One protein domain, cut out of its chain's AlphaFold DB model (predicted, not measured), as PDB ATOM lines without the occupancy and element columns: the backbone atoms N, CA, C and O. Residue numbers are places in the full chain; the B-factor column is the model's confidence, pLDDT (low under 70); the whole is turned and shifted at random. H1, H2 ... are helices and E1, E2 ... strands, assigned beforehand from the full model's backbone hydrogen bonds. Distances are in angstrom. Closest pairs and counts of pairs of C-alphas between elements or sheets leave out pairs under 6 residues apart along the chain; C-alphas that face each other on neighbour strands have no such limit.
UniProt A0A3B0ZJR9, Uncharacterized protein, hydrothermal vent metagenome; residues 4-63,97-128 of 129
ATOM      1  N   LYS A   4     -11.242 -45.566  -3.575       84.25
ATOM      2  CA  LYS A   4     -11.942 -45.122  -2.356       84.25
ATOM      3  C   LYS A   4     -12.022 -46.217  -1.287       84.25
ATOM      4  O   LYS A   4     -11.857 -45.947  -0.099       84.25
ATOM      5  N   GLY A   5     -12.291 -47.458  -1.690       86.25
ATOM      6  CA  GLY A   5     -12.393 -48.595  -0.778       86.25
ATOM      7  C   GLY A   5     -11.057 -48.950  -0.124       86.25
ATOM      8  O   GLY A   5     -11.030 -49.263   1.067       86.25
ATOM      9  N   LEU A   6      -9.957 -48.866  -0.878       87.81
ATOM     10  CA  LEU A   6      -8.598 -49.062  -0.366       87.81
ATOM     11  C   LEU A   6      -8.209 -47.950   0.611       87.81
ATOM     12  O   LEU A   6      -7.853 -48.248   1.752       87.81
ATOM     13  N   CYS A   7      -8.373 -46.687   0.210       88.25
ATOM     14  CA  CYS A   7      -8.055 -45.528   1.046       88.25
ATOM     15  C   CYS A   7      -8.851 -45.556   2.357       88.25
ATOM     16  O   CYS A   7      -8.287 -45.416   3.437       88.25
ATOM     17  N   LYS A   8     -10.155 -45.856   2.295       89.69
ATOM     18  CA  LYS A   8     -11.012 -45.963   3.485       89.69
ATOM     19  C   LYS A   8     -10.560 -47.069   4.441       89.69
ATOM     20  O   LYS A   8     -10.573 -46.858   5.651       89.69
ATOM     21  N   LYS A   9     -10.165 -48.241   3.927       91.94
ATOM     22  CA  LYS A   9      -9.612 -49.327   4.757       91.94
ATOM     23  C   LYS A   9      -8.304 -48.900   5.423       91.94
ATOM     24  O   LYS A   9      -8.136 -49.145   6.614       91.94
ATOM     25  N   TYR A  10      -7.420 -48.237   4.678       92.44
ATOM     26  CA  TYR A  10      -6.164 -47.715   5.210       92.44
ATOM     27  C   TYR A  10      -6.395 -46.679   6.317       92.44
ATOM     28  O   TYR A  10      -5.844 -46.823   7.407       92.44
ATOM     29  N   SER A  11      -7.247 -45.674   6.095       91.81
ATOM     30  CA  SER A  11      -7.511 -44.638   7.101       91.81
ATOM     31  C   SER A  11      -8.121 -45.220   8.379       91.81
ATOM     32  O   SER A  11      -7.743 -44.812   9.472       91.81
ATOM     33  N   VAL A  12      -9.017 -46.209   8.258       92.25
ATOM     34  CA  VAL A  12      -9.594 -46.904   9.424       92.25
ATOM     35  C   VAL A  12      -8.544 -47.711  10.185       92.25
ATOM     36  O   VAL A  12      -8.546 -47.696  11.414       92.25
ATOM     37  N   LYS A  13      -7.618 -48.371   9.480       92.56
ATOM     38  CA  LYS A  13      -6.485 -49.065  10.107       92.56
ATOM     39  C   LYS A  13      -5.579 -48.101  10.891       92.56
ATOM     40  O   LYS A  13      -5.023 -48.507  11.901       92.56
ATOM     41  N   ASN A  14      -5.487 -46.841  10.468       93.06
ATOM     42  CA  ASN A  14      -4.727 -45.777  11.136       93.06
ATOM     43  C   ASN A  14      -5.597 -44.921  12.083       93.06
ATOM     44  O   ASN A  14      -5.406 -43.714  12.219       93.06
ATOM     45  N   GLY A  15      -6.619 -45.518  12.703       91.81
ATOM     46  CA  GLY A  15      -7.381 -44.877  13.781       91.81
ATOM     47  C   GLY A  15      -8.392 -43.807  13.350       91.81
ATOM     48  O   GLY A  15      -9.046 -43.209  14.206       91.81
ATOM     49  N   LYS A  16      -8.586 -43.555  12.048       94.12
ATOM     50  CA  LYS A  16      -9.627 -42.626  11.574       94.12
ATOM     51  C   LYS A  16     -10.986 -43.319  11.479       94.12
ATOM     52  O   LYS A  16     -11.103 -44.504  11.181       94.12
ATOM     53  N   THR A  17     -12.066 -42.570  11.680       93.50
ATOM     54  CA  THR A  17     -13.424 -43.119  11.544       93.50
ATOM     55  C   THR A  17     -13.899 -43.083  10.092       93.50
ATOM     56  O   THR A  17     -13.487 -42.236   9.299       93.50
ATOM     57  N   LYS A  18     -14.858 -43.949   9.735       90.94
ATOM     58  CA  LYS A  18     -15.532 -43.871   8.424       90.94
ATOM     59  C   LYS A  18     -16.164 -42.492   8.193       90.94
ATOM     60  O   LYS A  18     -16.125 -42.001   7.072       90.94
ATOM     61  N   LYS A  19     -16.713 -41.874   9.247       93.12
ATOM     62  CA  LYS A  19     -17.323 -40.537   9.197       93.12
ATOM     63  C   LYS A  19     -16.293 -39.455   8.872       93.12
ATOM     64  O   LYS A  19     -16.601 -38.561   8.099       93.12
ATOM     65  N   TRP A  20     -15.077 -39.563   9.409       94.44
ATOM     66  CA  TRP A  20     -13.981 -38.651   9.076       94.44
ATOM     67  C   TRP A  20     -13.630 -38.713   7.581       94.44
ATOM     68  O   TRP A  20     -13.568 -37.676   6.931       94.44
ATOM     69  N   VAL A  21     -13.506 -39.922   7.016       91.69
ATOM     70  CA  VAL A  21     -13.217 -40.105   5.579       91.69
ATOM     71  C   VAL A  21     -14.336 -39.534   4.703       91.69
ATOM     72  O   VAL A  21     -14.063 -38.808   3.754       91.69
ATOM     73  N   GLU A  22     -15.602 -39.836   5.014       91.44
ATOM     74  CA  GLU A  22     -16.729 -39.270   4.255       91.44
ATOM     75  C   GLU A  22     -16.816 -37.746   4.412       91.44
ATOM     76  O   GLU A  22     -17.173 -37.070   3.456       91.44
ATOM     77  N   GLY A  23     -16.438 -37.201   5.572       93.75
ATOM     78  CA  GLY A  23     -16.331 -35.759   5.787       93.75
ATOM     79  C   GLY A  23     -15.314 -35.103   4.855       93.75
ATOM     80  O   GLY A  23     -15.644 -34.097   4.242       93.75
ATOM     81  N   LYS A  24     -14.127 -35.706   4.686       94.56
ATOM     82  CA  LYS A  24     -13.092 -35.216   3.757       94.56
ATOM     83  C   LYS A  24     -13.556 -35.225   2.302       94.56
ATOM     84  O   LYS A  24     -13.313 -34.263   1.588       94.56
ATOM     85  N   ILE A  25     -14.249 -36.289   1.883       91.69
ATOM     86  CA  ILE A  25     -14.845 -36.354   0.540       91.69
ATOM     87  C   ILE A  25     -15.893 -35.251   0.380       91.69
ATOM     88  O   ILE A  25     -15.850 -34.510  -0.587       91.69
ATOM     89  N   ASN A  26     -16.827 -35.138   1.327       93.06
ATOM     90  CA  ASN A  26     -17.967 -34.229   1.208       93.06
ATOM     91  C   ASN A  26     -17.587 -32.745   1.347       93.06
ATOM     92  O   ASN A  26     -18.375 -31.884   0.972       93.06
ATOM     93  N   SER A  27     -16.412 -32.436   1.902       94.12
ATOM     94  CA  SER A  27     -15.880 -31.070   1.967       94.12
ATOM     95  C   SER A  27     -15.154 -30.629   0.696       94.12
ATOM     96  O   SER A  27     -14.781 -29.464   0.598       94.12
ATOM     97  N   ASP A  28     -14.912 -31.542  -0.246       94.75
ATOM     98  CA  ASP A  28     -14.145 -31.280  -1.458       94.75
ATOM     99  C   ASP A  28     -15.031 -31.464  -2.696       94.75
ATOM    100  O   ASP A  28     -15.528 -32.555  -2.982       94.75
ATOM    101  N   TYR A  29     -15.231 -30.376  -3.438       93.81
ATOM    102  CA  TYR A  29     -16.137 -30.352  -4.584       93.81
ATOM    103  C   TYR A  29     -15.729 -31.346  -5.683       93.81
ATOM    104  O   TYR A  29     -16.574 -32.073  -6.207       93.81
ATOM    105  N   SER A  30     -14.435 -31.436  -5.991       94.12
ATOM    106  CA  SER A  30     -13.913 -32.348  -7.010       94.12
ATOM    107  C   SER A  30     -14.074 -33.807  -6.584       94.12
ATOM    108  O   SER A  30     -14.464 -34.651  -7.392       94.12
ATOM    109  N   LEU A  31     -13.845 -34.123  -5.304       94.00
ATOM    110  CA  LEU A  31     -14.097 -35.464  -4.771       94.00
ATOM    111  C   LEU A  31     -15.589 -35.813  -4.744       94.00
ATOM    112  O   LEU A  31     -15.931 -36.973  -4.995       94.00
ATOM    113  N   CYS A  32     -16.473 -34.846  -4.484       93.88
ATOM    114  CA  CYS A  32     -17.917 -35.025  -4.632       93.88
ATOM    115  C   CYS A  32     -18.289 -35.378  -6.076       93.88
ATOM    116  O   CYS A  32     -18.976 -36.376  -6.287       93.88
ATOM    117  N   LEU A  33     -17.783 -34.632  -7.066       94.12
ATOM    118  CA  LEU A  33     -18.018 -34.925  -8.483       94.12
ATOM    119  C   LEU A  33     -17.509 -36.319  -8.872       94.12
ATOM    120  O   LEU A  33     -18.252 -37.102  -9.462       94.12
ATOM    121  N   CYS A  34     -16.280 -36.673  -8.486       93.50
ATOM    122  CA  CYS A  34     -15.718 -38.003  -8.735       93.50
ATOM    123  C   CYS A  34     -16.561 -39.120  -8.100       93.50
ATOM    124  O   CYS A  34     -16.770 -40.169  -8.712       93.50
ATOM    125  N   ALA A  35     -17.057 -38.910  -6.877       91.38
ATOM    126  CA  ALA A  35     -17.911 -39.872  -6.191       91.38
ATOM    127  C   ALA A  35     -19.273 -40.030  -6.884       91.38
ATOM    128  O   ALA A  35     -19.731 -41.160  -7.051       91.38
ATOM    129  N   ASP A  36     -19.888 -38.929  -7.313       91.62
ATOM    130  CA  ASP A  36     -21.177 -38.941  -8.006       91.62
ATOM    131  C   ASP A  36     -21.071 -39.625  -9.378       91.62
ATOM    132  O   ASP A  36     -21.898 -40.480  -9.700       91.62
ATOM    133  N   ILE A  37     -20.013 -39.341 -10.149       91.38
ATOM    134  CA  ILE A  37     -19.735 -40.013 -11.430       91.38
ATOM    135  C   ILE A  37     -19.550 -41.521 -11.216       91.38
ATOM    136  O   ILE A  37     -20.192 -42.327 -11.891       91.38
ATOM    137  N   ALA A  38     -18.709 -41.924 -10.257       89.62
ATOM    138  CA  ALA A  38     -18.450 -43.337  -9.978       89.62
ATOM    139  C   ALA A  38     -19.717 -44.082  -9.525       89.62
ATOM    140  O   ALA A  38     -19.971 -45.202  -9.973       89.62
ATOM    141  N   ASN A  39     -20.530 -43.455  -8.671       87.75
ATOM    142  CA  ASN A  39     -21.807 -44.008  -8.229       87.75
ATOM    143  C   ASN A  39     -22.790 -44.156  -9.397       87.75
ATOM    144  O   ASN A  39     -23.402 -45.215  -9.543       87.75
ATOM    145  N   SER A  40     -22.904 -43.137 -10.252       87.44
ATOM    146  CA  SER A  40     -23.761 -43.168 -11.439       87.44
ATOM    147  C   SER A  40     -23.370 -44.310 -12.382       87.44
ATOM    148  O   SER A  40     -24.222 -45.108 -12.767       87.44
ATOM    149  N   LEU A  41     -22.073 -44.481 -12.663       86.44
ATOM    150  CA  LEU A  41     -21.568 -45.576 -13.500       86.44
ATOM    151  C   LEU A  41     -21.826 -46.959 -12.885       86.44
ATOM    152  O   LEU A  41     -22.187 -47.897 -13.591       86.44
ATOM    153  N   LYS A  42     -21.663 -47.092 -11.566       84.50
ATOM    154  CA  LYS A  42     -21.856 -48.358 -10.844       84.50
ATOM    155  C   LYS A  42     -23.319 -48.783 -10.757       84.50
ATOM    156  O   LYS A  42     -23.615 -49.975 -10.801       84.50
ATOM    157  N   HIS A  43     -24.214 -47.818 -10.584       81.31
ATOM    158  CA  HIS A  43     -25.631 -48.053 -10.316       81.31
ATOM    159  C   HIS A  43     -26.537 -47.707 -11.505       81.31
ATOM    160  O   HIS A  43     -27.754 -47.679 -11.350       81.31
ATOM    161  N   GLY A  44     -25.971 -47.435 -12.686       72.44
ATOM    162  CA  GLY A  44     -26.735 -47.066 -13.882       72.44
ATOM    163  C   GLY A  44     -27.536 -45.769 -13.718       72.44
ATOM    164  O   GLY A  44     -28.623 -45.649 -14.273       72.44
ATOM    165  N   GLY A  45     -27.048 -44.830 -12.903       66.62
ATOM    166  CA  GLY A  45     -27.725 -43.563 -12.608       66.62
ATOM    167  C   GLY A  45     -28.954 -43.676 -11.695       66.62
ATOM    168  O   GLY A  45     -29.699 -42.711 -11.564       66.62
ATOM    169  N   LEU A  46     -29.189 -44.835 -11.064       56.50
ATOM    170  CA  LEU A  46     -30.351 -45.061 -10.190       56.50
ATOM    171  C   LEU A  46     -30.188 -44.483  -8.777       56.50
ATOM    172  O   LEU A  46     -31.175 -44.367  -8.047       56.50
ATOM    173  N   ASP A  47     -28.963 -44.144  -8.376       59.19
ATOM    174  CA  ASP A  47     -28.691 -43.619  -7.041       59.19
ATOM    175  C   ASP A  47     -29.006 -42.115  -6.985       59.19
ATOM    176  O   ASP A  47     -28.390 -41.309  -7.679       59.19
ATOM    177  N   ARG A  48     -30.015 -41.738  -6.189       57.66
ATOM    178  CA  ARG A  48     -30.591 -40.378  -6.170       57.66
ATOM    179  C   ARG A  48     -29.821 -39.390  -5.294       57.66
ATOM    180  O   ARG A  48     -30.109 -38.197  -5.337       57.66
ATOM    181  N   THR A  49     -28.890 -39.866  -4.466       72.88
ATOM    182  CA  THR A  49     -28.149 -39.003  -3.535       72.88
ATOM    183  C   THR A  49     -26.819 -38.558  -4.128       72.88
ATOM    184  O   THR A  49     -25.793 -39.218  -3.989       72.88
ATOM    185  N   THR A  50     -26.869 -37.419  -4.809       82.75
ATOM    186  CA  THR A  50     -25.705 -36.668  -5.296       82.75
ATOM    187  C   THR A  50     -25.054 -35.930  -4.124       82.75
ATOM    188  O   THR A  50     -25.753 -35.415  -3.253       82.75
ATOM    189  N   ARG A  51     -23.723 -35.871  -4.097       88.50
ATOM    190  CA  ARG A  51     -22.938 -35.118  -3.104       88.50
ATOM    191  C   ARG A  51     -22.577 -33.715  -3.583       88.50
ATOM    192  O   ARG A  51     -22.266 -32.861  -2.762       88.50
ATOM    193  N   SER A  52     -22.540 -33.513  -4.897       87.38
ATOM    194  CA  SER A  52     -22.160 -32.251  -5.543       87.38
ATOM    195  C   SER A  52     -23.340 -31.322  -5.838       87.38
ATOM    196  O   SER A  52     -23.126 -30.182  -6.235       87.38
ATOM    197  N   ASP A  53     -24.567 -31.831  -5.719       88.38
ATOM    198  CA  ASP A  53     -25.819 -31.224  -6.191       88.38
ATOM    199  C   ASP A  53     -25.854 -30.944  -7.705       88.38
ATOM    200  O   ASP A  53     -26.680 -30.169  -8.183       88.38
ATOM    201  N   LYS A  54     -24.969 -31.587  -8.488       89.31
ATOM    202  CA  LYS A  54     -24.837 -31.353  -9.938       89.31
ATOM    203  C   LYS A  54     -25.305 -32.490 -10.836       89.31
ATOM    204  O   LYS A  54     -25.519 -32.250 -12.018       89.31
ATOM    205  N   ASN A  55     -25.471 -33.707 -10.311       89.19
ATOM    206  CA  ASN A  55     -25.753 -34.902 -11.125       89.19
ATOM    207  C   ASN A  55     -24.825 -35.013 -12.360       89.19
ATOM    208  O   ASN A  55     -25.315 -35.025 -13.495       89.19
ATOM    209  N   PRO A  56     -23.495 -35.050 -12.157       92.81
ATOM    210  CA  PRO A  56     -22.526 -34.965 -13.242       92.81
ATOM    211  C   PRO A  56     -22.659 -36.110 -14.253       92.81
ATOM    212  O   PRO A  56     -22.875 -37.270 -13.891       92.81
ATOM    213  N   LYS A  57     -22.458 -35.784 -15.531       92.56
ATOM    214  CA  LYS A  57     -22.440 -36.720 -16.661       92.56
ATOM    215  C   LYS A  57     -21.139 -36.583 -17.439       92.56
ATOM    216  O   LYS A  57     -20.675 -35.473 -17.685       92.56
ATOM    217  N   LEU A  58     -20.580 -37.720 -17.846       94.69
ATOM    218  CA  LEU A  58     -19.417 -37.769 -18.728       94.69
ATOM    219  C   LEU A  58     -19.855 -37.583 -20.182       94.69
ATOM    220  O   LEU A  58     -20.737 -38.294 -20.666       94.69
ATOM    221  N   GLY A  59     -19.215 -36.647 -20.874       94.62
ATOM    222  CA  GLY A  59     -19.253 -36.537 -22.325       94.62
ATOM    223  C   GLY A  59     -18.366 -37.586 -23.012       94.62
ATOM    224  O   GLY A  59     -17.716 -38.398 -22.349       94.62
ATOM    225  N   PRO A  60     -18.319 -37.589 -24.354       95.00
ATOM    226  CA  PRO A  60     -17.403 -38.448 -25.096       95.00
ATOM    227  C   PRO A  60     -15.941 -38.060 -24.832       95.00
ATOM    228  O   PRO A  60     -15.629 -36.894 -24.580       95.00
ATOM    229  N   VAL A  61     -15.031 -39.035 -24.943       95.25
ATOM    230  CA  VAL A  61     -13.596 -38.733 -25.009       95.25
ATOM    231  C   VAL A  61     -13.322 -38.047 -26.339       95.25
ATOM    232  O   VAL A  61     -13.662 -38.561 -27.404       95.25
ATOM    233  N   THR A  62     -12.681 -36.893 -26.262       95.38
ATOM    234  CA  THR A  62     -12.192 -36.127 -27.403       95.38
ATOM    235  C   THR A  62     -10.679 -36.018 -27.308       95.38
ATOM    236  O   THR A  62     -10.109 -36.079 -26.217       95.38
ATOM    237  N   TYR A  63     -10.022 -35.885 -28.452       93.12
ATOM    238  CA  TYR A  63      -8.585 -35.682 -28.510       93.12
ATOM    239  C   TYR A  63      -8.245 -34.614 -29.538       93.12
ATOM    240  O   TYR A  63      -8.958 -34.423 -30.524       93.12
ATOM    241  N   SER A  97     -20.444 -32.507 -17.533       96.62
ATOM    242  CA  SER A  97     -21.569 -31.570 -17.517       96.62
ATOM    243  C   SER A  97     -22.527 -31.865 -16.369       96.62
ATOM    244  O   SER A  97     -22.645 -33.014 -15.946       96.62
ATOM    245  N   ASP A  98     -23.223 -30.847 -15.870       94.06
ATOM    246  CA  ASP A  98     -24.301 -31.026 -14.896       94.06
ATOM    247  C   ASP A  98     -25.626 -31.473 -15.548       94.06
ATOM    248  O   ASP A  98     -25.709 -31.748 -16.751       94.06
ATOM    249  N   SER A  99     -26.689 -31.574 -14.744       89.62
ATOM    250  CA  SER A  99     -28.027 -31.940 -15.222       89.62
ATOM    251  C   SER A  99     -28.630 -30.973 -16.243       89.62
ATOM    252  O   SER A  99     -29.503 -31.397 -17.000       89.62
ATOM    253  N   GLU A 100     -28.186 -29.716 -16.268       92.56
ATOM    254  CA  GLU A 100     -28.642 -28.686 -17.209       92.56
ATOM    255  C   GLU A 100     -27.805 -28.676 -18.499       92.56
ATOM    256  O   GLU A 100     -28.147 -27.993 -19.462       92.56
ATOM    257  N   GLY A 101     -26.735 -29.479 -18.554       92.56
ATOM    258  CA  GLY A 101     -25.815 -29.550 -19.685       92.56
ATOM    259  C   GLY A 101     -24.688 -28.518 -19.624       92.56
ATOM    260  O   GLY A 101     -23.918 -28.412 -20.577       92.56
ATOM    261  N   VAL A 102     -24.553 -27.786 -18.516       96.19
ATOM    262  CA  VAL A 102     -23.465 -26.823 -18.318       96.19
ATOM    263  C   VAL A 102     -22.164 -27.583 -18.067       96.19
ATOM    264  O   VAL A 102     -22.136 -28.504 -17.254       96.19
ATOM    265  N   GLU A 103     -21.081 -27.216 -18.760       96.25
ATOM    266  CA  GLU A 103     -19.737 -27.755 -18.498       96.25
ATOM    267  C   GLU A 103     -19.265 -27.326 -17.102       96.25
ATOM    268  O   GLU A 103     -19.156 -26.138 -16.799       96.25
ATOM    269  N   ILE A 104     -18.976 -28.312 -16.256       96.06
ATOM    270  CA  ILE A 104     -18.520 -28.134 -14.872       96.06
ATOM    271  C   ILE A 104     -17.103 -28.677 -14.643       96.06
ATOM    272  O   ILE A 104     -16.592 -28.610 -13.527       96.06
ATOM    273  N   GLY A 105     -16.457 -29.213 -15.683       95.25
ATOM    274  CA  GLY A 105     -15.056 -29.617 -15.623       95.25
ATOM    275  C   GLY A 105     -14.631 -30.586 -16.723       95.25
ATOM    276  O   GLY A 105     -15.364 -30.859 -17.671       95.25
ATOM    277  N   ASP A 106     -13.429 -31.131 -16.552       96.44
ATOM    278  CA  ASP A 106     -12.839 -32.182 -17.380       96.44
ATOM    279  C   ASP A 106     -12.517 -33.409 -16.511       96.44
ATOM    280  O   ASP A 106     -11.977 -33.285 -15.409       96.44
ATOM    281  N   ALA A 107     -12.862 -34.601 -16.993       96.31
ATOM    282  CA  ALA A 107     -12.784 -35.830 -16.214       96.31
ATOM    283  C   ALA A 107     -11.339 -36.243 -15.904       96.31
ATOM    284  O   ALA A 107     -11.086 -36.769 -14.820       96.31
ATOM    285  N   PHE A 108     -10.388 -35.989 -16.810       95.25
ATOM    286  CA  PHE A 108      -8.977 -36.300 -16.568       95.25
ATOM    287  C   PHE A 108      -8.389 -35.376 -15.501       95.25
ATOM    288  O   PHE A 108      -7.710 -35.842 -14.588       95.25
ATOM    289  N   SER A 109      -8.736 -34.091 -15.557       95.19
ATOM    290  CA  SER A 109      -8.350 -33.095 -14.555       95.19
ATOM    291  C   SER A 109      -8.932 -33.421 -13.173       95.19
ATOM    292  O   SER A 109      -8.226 -33.376 -12.165       95.19
ATOM    293  N   LEU A 110     -10.210 -33.811 -13.115       95.50
ATOM    294  CA  LEU A 110     -10.868 -34.247 -11.877       95.50
ATOM    295  C   LEU A 110     -10.258 -35.538 -11.316       95.50
ATOM    296  O   LEU A 110     -10.132 -35.676 -10.099       95.50
ATOM    297  N   LEU A 111      -9.863 -36.474 -12.185       94.06
ATOM    298  CA  LEU A 111      -9.207 -37.715 -11.781       94.06
ATOM    299  C   LEU A 111      -7.816 -37.453 -11.193       94.06
ATOM    300  O   LEU A 111      -7.517 -37.973 -10.120       94.06
ATOM    301  N   ASP A 112      -6.997 -36.632 -11.856       95.00
ATOM    302  CA  ASP A 112      -5.671 -36.233 -11.367       95.00
ATOM    303  C   ASP A 112      -5.771 -35.539 -10.003       95.00
ATOM    304  O   ASP A 112      -5.101 -35.927  -9.041       95.00
ATOM    305  N   TYR A 113      -6.693 -34.577  -9.877       96.06
ATOM    306  CA  TYR A 113      -6.980 -33.943  -8.594       96.06
ATOM    307  C   TYR A 113      -7.422 -34.972  -7.547       96.06
ATOM    308  O   TYR A 113      -6.923 -34.976  -6.421       96.06
ATOM    309  N   GLY A 114      -8.346 -35.866  -7.906       94.31
ATOM    310  CA  GLY A 114      -8.888 -36.872  -7.001       94.31
ATOM    311  C   GLY A 114      -7.817 -37.811  -6.450       94.31
ATOM    312  O   GLY A 114      -7.853 -38.135  -5.263       94.31
ATOM    313  N   ILE A 115      -6.846 -38.213  -7.273       93.62
ATOM    314  CA  ILE A 115      -5.701 -39.031  -6.844       93.62
ATOM    315  C   ILE A 115      -4.875 -38.274  -5.799       93.62
ATOM    316  O   ILE A 115      -4.691 -38.784  -4.695       93.62
ATOM    317  N   LYS A 116      -4.476 -37.032  -6.093       95.31
ATOM    318  CA  LYS A 116      -3.695 -36.186  -5.173       95.31
ATOM    319  C   LYS A 116      -4.433 -35.920  -3.861       95.31
ATOM    320  O   LYS A 116      -3.859 -35.979  -2.776       95.31
ATOM    321  N   ALA A 117      -5.738 -35.667  -3.933       95.19
ATOM    322  CA  ALA A 117      -6.564 -35.467  -2.750       95.19
ATOM    323  C   ALA A 117      -6.626 -36.739  -1.884       95.19
ATOM    324  O   ALA A 117      -6.544 -36.658  -0.657       95.19
ATOM    325  N   TRP A 118      -6.700 -37.924  -2.499       93.44
ATOM    326  CA  TRP A 118      -6.624 -39.192  -1.772       93.44
ATOM    327  C   TRP A 118      -5.262 -39.433  -1.123       93.44
ATOM    328  O   TRP A 118      -5.226 -39.908   0.014       93.44
ATOM    329  N   GLU A 119      -4.168 -39.095  -1.804       93.62
ATOM    330  CA  GLU A 119      -2.813 -39.160  -1.245       93.62
ATOM    331  C   GLU A 119      -2.698 -38.288   0.011       93.62
ATOM    332  O   GLU A 119      -2.288 -38.780   1.063       93.62
ATOM    333  N   ASN A 120      -3.189 -37.048  -0.047       93.94
ATOM    334  CA  ASN A 120      -3.208 -36.134   1.099       93.94
ATOM    335  C   ASN A 120      -4.052 -36.674   2.269       93.94
ATOM    336  O   ASN A 120      -3.629 -36.632   3.425       93.94
ATOM    337  N   ILE A 121      -5.244 -37.223   1.989       93.00
ATOM    338  CA  ILE A 121      -6.111 -37.835   3.014       93.00
ATOM    339  C   ILE A 121      -5.414 -39.028   3.682       93.00
ATOM    340  O   ILE A 121      -5.545 -39.229   4.892       93.00
ATOM    341  N   ILE A 122      -4.691 -39.838   2.906       93.25
ATOM    342  CA  ILE A 122      -3.917 -40.979   3.407       93.25
ATOM    343  C   ILE A 122      -2.747 -40.504   4.272       93.25
ATOM    344  O   ILE A 122      -2.524 -41.066   5.346       93.25
ATOM    345  N   GLU A 123      -2.031 -39.469   3.842       93.94
ATOM    346  CA  GLU A 123      -0.916 -38.895   4.591       93.94
ATOM    347  C   GLU A 123      -1.389 -38.332   5.943       93.94
ATOM    348  O   GLU A 123      -0.835 -38.661   6.992       93.94
ATOM    349  N   GLU A 124      -2.480 -37.560   5.954       93.31
ATOM    350  CA  GLU A 124      -3.109 -37.051   7.181       93.31
ATOM    351  C   GLU A 124      -3.637 -38.184   8.075       93.31
ATOM    352  O   GLU A 124      -3.619 -38.088   9.309       93.31
ATOM    353  N   ALA A 125      -4.095 -39.284   7.471       92.00
ATOM    354  CA  ALA A 125      -4.483 -40.467   8.221       92.00
ATOM    355  C   ALA A 125      -3.290 -41.108   8.944       92.00
ATOM    356  O   ALA A 125      -3.461 -41.542  10.080       92.00
ATOM    357  N   GLY A 126      -2.107 -41.127   8.321       89.94
ATOM    358  CA  GLY A 126      -0.881 -41.700   8.886       89.94
ATOM    359  C   GLY A 126      -0.156 -40.819   9.910       89.94
ATOM    360  O   GLY A 126       0.559 -41.347  10.750       89.94
ATOM    361  N   LYS A 127      -0.356 -39.493   9.895       82.38
ATOM    362  CA  LYS A 127       0.364 -38.540  10.771       82.38
ATOM    363  C   LYS A 127       0.023 -38.619  12.271       82.38
ATOM    364  O   LYS A 127       0.737 -38.023  13.067       82.38
ATOM    365  N   ASN A 128      -1.024 -39.354  12.663       56.06
ATOM    366  CA  ASN A 128      -1.449 -39.500  14.067       56.06
ATOM    367  C   ASN A 128      -1.560 -40.973  14.516       56.06
ATOM    368  O   ASN A 128      -2.352 -41.258  15.418       56.06
TER     369      ASN A 128
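Overview. This is residues 4 to 63 and 97 to 128 of the 129 residues of an uncharacterized protein of hydrothermal vent metagenome (UniProt A0A3B0ZJR9). The long helix H4 runs along the longest axis, with the helical hairpin of H1 and H2 beside its later half and H3 set crosswise, its first turns packing on H4's earlier half. Strands E1 and E2 lie at the far end. The printed part has 92 residues with four named helices and two named strands, in the order H1, H2, H3, E1, E2, H4. It is mostly helix and compact, with a radius of gyration of the C-alphas of 14.1 A, and spans 43 by 30 by 20 A.

Arrangement. H4, residues 107 to 126, touches H1, residues 4 to 13, with residues 118 to 126 alone, the same way at a shallow tilt of 8 degrees; their closest C-alphas, of Ser 11 and Ala 125, are 5.3 A apart. H2, residues 18 to 26, forms a hairpin with H1. H3, residues 29 to 43, touches H4, only just about perpendicular at 73 degrees. E1, residues 57 to 63, and E2, residues 103 to 106, pair with no named strand. In the four helices every O i to N i+4 pair is within hydrogen-bond range.

Along the chain. H1 begins at C-alpha 4 (-11.942, -45.122, -2.356). H4, 28.4 A long, ends at C-alpha 126 (-0.881, -41.700, 8.886).

Size, cuts and confidence. Residues 64 to 96 are not printed; C-alphas 63 and 97 are 17.5 A apart. The H3 to E1 link is long. Residues 45 to 48 and 128 have pLDDT under 70.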